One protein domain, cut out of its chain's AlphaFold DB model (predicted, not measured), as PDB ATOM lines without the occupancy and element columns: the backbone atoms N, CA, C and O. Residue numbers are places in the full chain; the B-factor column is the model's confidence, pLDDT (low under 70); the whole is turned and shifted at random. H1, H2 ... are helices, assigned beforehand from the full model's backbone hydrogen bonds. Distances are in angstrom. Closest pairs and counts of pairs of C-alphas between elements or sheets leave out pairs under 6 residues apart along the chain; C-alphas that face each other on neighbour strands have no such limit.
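What this domain is: This is residues 30 to 73 of the 106 residues of an uncharacterized protein of Streptomyces sp. CB01249 (UniProt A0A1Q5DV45). Two long helices, H1 and H2, lie side by side as a helical hairpin, and the short helix H3 sticks out past the far end of H2 as a free tail. The printed part has 44 residues with three named helices, in the order H1, H2, H3, and no named strand: all helix. It is loose, with a radius of gyration of the C-alphas of 12.6 A, and spans 41 by 17 by 8 A, a rod whose length the tail extends.

Where its parts are: Find C-alpha 30 at (44.424, -42.553, 10.643); from there H1, residues 30 to 44, runs 21.0 A. H2, residues 47 to 65, begins at (24.673, -43.726, 9.804) and runs 26.7 A. H3, residues 67 to 73, covers 10.3 A and ends at (51.678, -20.021, 17.161).

How they stand to each other: Look at Ala 33 and Gly 57, where H1 and H2 touch: their closest C-alphas are 4.3 A apart. The two run opposite ways at a shallow tilt of 16 degrees. H2 and H3 meet only through their link; H1 and H3 are apart. Every O i to N i+4 pair is within hydrogen-bond range in H1 and H2, and 2 of 3 in H3.

The domain as a whole: The C-alphas of Lys 45 and Asn 72, the two farthest apart, are 41.2 A apart. The printed part has no cut, and both links are tight. Residues 65 to 73 stand free; pLDDT is under 70 at residues 67 to 73.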
ATOM      1  N   LEU A  30      45.331 -42.118  11.702       89.69
ATOM      2  CA  LEU A  30      44.424 -42.553  10.643       89.69
ATOM      3  C   LEU A  30      43.872 -43.954  10.920       89.69
ATOM      4  O   LEU A  30      42.664 -44.171  10.813       89.69
ATOM      5  N   ALA A  31      44.728 -44.892  11.332       90.56
ATOM      6  CA  ALA A  31      44.295 -46.233  11.712       90.56
ATOM      7  C   ALA A  31      43.278 -46.186  12.867       90.56
ATOM      8  O   ALA A  31      42.219 -46.813  12.790       90.56
ATOM      9  N   MET A  32      43.548 -45.381  13.898       90.62
ATOM     10  CA  MET A  32      42.629 -45.188  15.024       90.62
ATOM     11  C   MET A  32      41.310 -44.529  14.607       90.62
ATOM     12  O   MET A  32      40.249 -44.950  15.067       90.62
ATOM     13  N   ALA A  33      41.345 -43.546  13.707       91.00
ATOM     14  CA  ALA A  33      40.149 -42.898  13.174       91.00
ATOM     15  C   ALA A  33      39.249 -43.889  12.419       91.00
ATOM     16  O   ALA A  33      38.029 -43.904  12.620       91.00
ATOM     17  N   ILE A  34      39.840 -44.761  11.596       90.00
ATOM     18  CA  ILE A  34      39.109 -45.810  10.871       90.00
ATOM     19  C   ILE A  34      38.483 -46.795  11.860       90.00
ATOM     20  O   ILE A  34      37.280 -47.048  11.797       90.00
ATOM     21  N   VAL A  35      39.266 -47.307  12.814       91.62
ATOM     22  CA  VAL A  35      38.778 -48.250  13.833       91.62
ATOM     23  C   VAL A  35      37.654 -47.631  14.665       91.62
ATOM     24  O   VAL A  35      36.618 -48.267  14.865       91.62
ATOM     25  N   GLY A  36      37.816 -46.381  15.104       88.12
ATOM     26  CA  GLY A  36      36.806 -45.650  15.866       88.12
ATOM     27  C   GLY A  36      35.510 -45.455  15.080       88.12
ATOM     28  O   GLY A  36      34.424 -45.680  15.614       88.12
ATOM     29  N   THR A  37      35.613 -45.124  13.793       88.25
ATOM     30  CA  THR A  37      34.456 -44.966  12.900       88.25
ATOM     31  C   THR A  37      33.716 -46.290  12.701       88.25
ATOM     32  O   THR A  37      32.492 -46.346  12.821       88.25
ATOM     33  N   VAL A  38      34.449 -47.381  12.466       88.81
ATOM     34  CA  VAL A  38      33.863 -48.723  12.327       88.81
ATOM     35  C   VAL A  38      33.190 -49.161  13.630       88.81
ATOM     36  O   VAL A  38      32.050 -49.625  13.602       88.81
ATOM     37  N   MET A  39      33.833 -48.962  14.788       87.88
ATOM     38  CA  MET A  39      33.217 -49.255  16.088       87.88
ATOM     39  C   MET A  39      31.958 -48.423  16.335       87.88
ATOM     40  O   MET A  39      30.975 -48.953  16.855       87.88
ATOM     41  N   ALA A  40      31.964 -47.142  15.960       86.75
ATOM     42  CA  ALA A  40      30.801 -46.275  16.095       86.75
ATOM     43  C   ALA A  40      29.614 -46.834  15.302       86.75
ATOM     44  O   ALA A  40      28.515 -46.944  15.856       86.75
ATOM     45  N   TYR A  41      29.842 -47.279  14.063       83.75
ATOM     46  CA  TYR A  41      28.806 -47.927  13.260       83.75
ATOM     47  C   TYR A  41      28.323 -49.235  13.886       83.75
ATOM     48  O   TYR A  41      27.121 -49.427  14.045       83.75
ATOM     49  N   VAL A  42      29.232 -50.118  14.306       88.75
ATOM     50  CA  VAL A  42      28.867 -51.417  14.897       88.75
ATOM     51  C   VAL A  42      28.037 -51.241  16.172       88.75
ATOM     52  O   VAL A  42      27.050 -51.949  16.369       88.75
ATOM     53  N   LYS A  43      28.406 -50.281  17.027       85.75
ATOM     54  CA  LYS A  43      27.753 -50.058  18.323       85.75
ATOM     55  C   LYS A  43      26.420 -49.325  18.200       85.75
ATOM     56  O   LYS A  43      25.478 -49.659  18.911       85.75
ATOM     57  N   THR A  44      26.341 -48.319  17.333       83.12
ATOM     58  CA  THR A  44      25.134 -47.483  17.215       83.12
ATOM     59  C   THR A  44      24.183 -47.952  16.120       83.12
ATOM     60  O   THR A  44      23.015 -47.571  16.141       83.12
ATOM     61  N   LYS A  45      24.673 -48.733  15.145       83.31
ATOM     62  CA  LYS A  45      24.005 -49.046  13.866       83.31
ATOM     63  C   LYS A  45      23.444 -47.810  13.152       83.31
ATOM     64  O   LYS A  45      22.547 -47.916  12.320       83.31
ATOM     65  N   SER A  46      23.966 -46.631  13.485       81.69
ATOM     66  CA  SER A  46      23.477 -45.345  13.019       81.69
ATOM     67  C   SER A  46      24.446 -44.764  12.007       81.69
ATOM     68  O   SER A  46      25.629 -44.560  12.290       81.69
ATOM     69  N   TRP A  47      23.922 -44.440  10.829       78.44
ATOM     70  CA  TRP A  47      24.673 -43.726   9.804       78.44
ATOM     71  C   TRP A  47      25.122 -42.342  10.290       78.44
ATOM     72  O   TRP A  47      26.274 -41.967  10.097       78.44
ATOM     73  N   ALA A  48      24.251 -41.616  11.000       83.56
ATOM     74  CA  ALA A  48      24.567 -40.288  11.520       83.56
ATOM     75  C   ALA A  48      25.706 -40.326  12.551       83.56
ATOM     76  O   ALA A  48      26.635 -39.531  12.468       83.56
ATOM     77  N   GLY A  49      25.688 -41.294  13.479       77.88
ATOM     78  CA  GLY A  49      26.762 -41.452  14.470       77.88
ATOM     79  C   GLY A  49      28.105 -41.825  13.837       77.88
ATOM     80  O   GLY A  49      29.158 -41.377  14.287       77.88
ATOM     81  N   THR A  50      28.060 -42.591  12.749       85.56
ATOM     82  CA  THR A  50      29.249 -42.992  11.987       85.56
ATOM     83  C   THR A  50      29.827 -41.827  11.199       85.56
ATOM     84  O   THR A  50      31.038 -41.639  11.200       85.56
ATOM     85  N   LEU A  51      28.974 -41.003  10.585       87.44
ATOM     86  CA  LEU A  51      29.403 -39.796   9.886       87.44
ATOM     87  C   LEU A  51      30.080 -38.813  10.849       87.44
ATOM     88  O   LEU A  51      31.159 -38.309  10.553       87.44
ATOM     89  N   THR A  52      29.499 -38.603  12.033       87.75
ATOM     90  CA  THR A  52      30.103 -37.756  13.070       87.75
ATOM     91  C   THR A  52      31.455 -38.302  13.532       87.75
ATOM     92  O   THR A  52      32.410 -37.536  13.643       87.75
ATOM     93  N   ALA A  53      31.568 -39.616  13.754       88.56
ATOM     94  CA  ALA A  53      32.832 -40.255  14.121       88.56
ATOM     95  C   ALA A  53      33.891 -40.142  13.011       88.56
ATOM     96  O   ALA A  53      35.052 -39.870  13.309       88.56
ATOM     97  N   ALA A  54      33.490 -40.278  11.744       88.88
ATOM     98  CA  ALA A  54      34.379 -40.121  10.597       88.88
ATOM     99  C   ALA A  54      34.913 -38.688  10.480       88.88
ATOM    100  O   ALA A  54      36.108 -38.491  10.268       88.88
ATOM    101  N   ILE A  55      34.046 -37.687  10.671       91.19
ATOM    102  CA  ILE A  55      34.434 -36.270  10.666       91.19
ATOM    103  C   ILE A  55      35.401 -35.983  11.819       91.19
ATOM    104  O   ILE A  55      36.462 -35.408  11.592       91.19
ATOM    105  N   LEU A  56      35.084 -36.427  13.039       92.56
ATOM    106  CA  LEU A  56      35.976 -36.297  14.198       92.56
ATOM    107  C   LEU A  56      37.332 -36.964  13.953       92.56
ATOM    108  O   LEU A  56      38.369 -36.362  14.214       92.56
ATOM    109  N   GLY A  57      37.329 -38.179  13.405       90.81
ATOM    110  CA  GLY A  57      38.544 -38.893  13.034       90.81
ATOM    111  C   GLY A  57      39.385 -38.117  12.018       90.81
ATOM    112  O   GLY A  57      40.583 -37.950  12.222       90.81
ATOM    113  N   ALA A  58      38.761 -37.577  10.969       88.31
ATOM    114  CA  ALA A  58      39.444 -36.767   9.960       88.31
ATOM    115  C   ALA A  58      40.058 -35.486  10.552       88.31
ATOM    116  O   ALA A  58      41.188 -35.141  10.213       88.31
ATOM    117  N   VAL A  59      39.357 -34.816  11.474       90.56
ATOM    118  CA  VAL A  59      39.873 -33.628  12.178       90.56
ATOM    119  C   VAL A  59      41.090 -33.977  13.036       90.56
ATOM    120  O   VAL A  59      42.071 -33.237  13.021       90.56
ATOM    121  N   VAL A  60      41.070 -35.109  13.744       88.56
ATOM    122  CA  VAL A  60      42.213 -35.560  14.557       88.56
ATOM    123  C   VAL A  60      43.422 -35.882  13.679       88.56
ATOM    124  O   VAL A  60      44.526 -35.440  13.980       88.56
ATOM    125  N   VAL A  61      43.224 -36.600  12.569       89.25
ATOM    126  CA  VAL A  61      44.305 -36.907  11.616       89.25
ATOM    127  C   VAL A  61      44.894 -35.623  11.031       89.25
ATOM    128  O   VAL A  61      46.114 -35.491  10.946       89.25
ATOM    129  N   PHE A  62      44.041 -34.657  10.684       85.19
ATOM    130  CA  PHE A  62      44.476 -33.347  10.210       85.19
ATOM    131  C   PHE A  62      45.279 -32.595  11.280       85.19
ATOM    132  O   PHE A  62      46.356 -32.092  10.976       85.19
ATOM    133  N   ALA A  63      44.818 -32.563  12.531       83.12
ATOM    134  CA  ALA A  63      45.535 -31.905  13.621       83.12
ATOM    135  C   ALA A  63      46.925 -32.519  13.853       83.12
ATOM    136  O   ALA A  63      47.900 -31.781  13.945       83.12
ATOM    137  N   VAL A  64      47.031 -33.855  13.872       83.88
ATOM    138  CA  VAL A  64      48.314 -34.570  14.028       83.88
ATOM    139  C   VAL A  64      49.251 -34.295  12.848       83.88
ATOM    140  O   VAL A  64      50.443 -34.075  13.044       83.88
ATOM    141  N   GLY A  65      48.717 -34.245  11.625       82.50
ATOM    142  CA  GLY A  65      49.504 -33.934  10.428       82.50
ATOM    143  C   GLY A  65      49.987 -32.490  10.346       82.50
ATOM    144  O   GLY A  65      50.966 -32.232   9.658       82.50
ATOM    145  N   ASN A  66      49.347 -31.570  11.071       78.88
ATOM    146  CA  ASN A  66      49.634 -30.135  11.032       78.88
ATOM    147  C   ASN A  66      50.118 -29.582  12.392       78.88
ATOM    148  O   ASN A  66      50.024 -28.378  12.625       78.88
ATOM    149  N   MET A  67      50.642 -30.422  13.297       67.25
ATOM    150  CA  MET A  67      51.123 -29.986  14.624       67.25
ATOM    151  C   MET A  67      52.217 -28.907  14.559       67.25
ATOM    152  O   MET A  67      52.288 -28.055  15.444       67.25
ATOM    153  N   ASP A  68      53.014 -28.894  13.491       61.34
ATOM    154  CA  ASP A  68      54.081 -27.911  13.263       61.34
ATOM    155  C   ASP A  68      53.543 -26.468  13.100       61.34
ATOM    156  O   ASP A  68      54.164 -25.484  13.509       61.34
ATOM    157  N   ALA A  69      52.307 -26.327  12.606       53.31
ATOM    158  CA  ALA A  69      51.621 -25.038  12.513       53.31
ATOM    159  C   ALA A  69      51.118 -24.526  13.877       53.31
ATOM    160  O   ALA A  69      51.019 -23.316  14.074       53.31
ATOM    161  N   LEU A  70      50.825 -25.420  14.834       51.44
ATOM    162  CA  LEU A  70      50.440 -25.031  16.197       51.44
ATOM    163  C   LEU A  70      51.656 -24.627  17.041       51.44
ATOM    164  O   LEU A  70      51.542 -23.715  17.858       51.44
ATOM    165  N   SER A  71      52.812 -25.264  16.831       50.38
ATOM    166  CA  SER A  71      54.040 -24.932  17.568       50.38
ATOM    167  C   SER A  71      54.532 -23.512  17.248       50.38
ATOM    168  O   SER A  71      54.895 -22.772  18.157       50.38
ATOM    169  N   ASN A  72      54.425 -23.083  15.983       53.06
ATOM    170  CA  ASN A  72      54.762 -21.716  15.557       53.06
ATOM    171  C   ASN A  72      53.835 -20.625  16.135       53.06
ATOM    172  O   ASN A  72      54.247 -19.472  16.270       53.06
ATOM    173  N   MET A  73      52.588 -20.960  16.488       52.81
ATOM    174  CA  MET A  73      51.678 -20.021  17.161       52.81
ATOM    175  C   MET A  73      51.962 -19.909  18.666       52.81
ATOM    176  O   MET A  73      51.820 -18.823  19.218       52.81
TER     177      MET A  73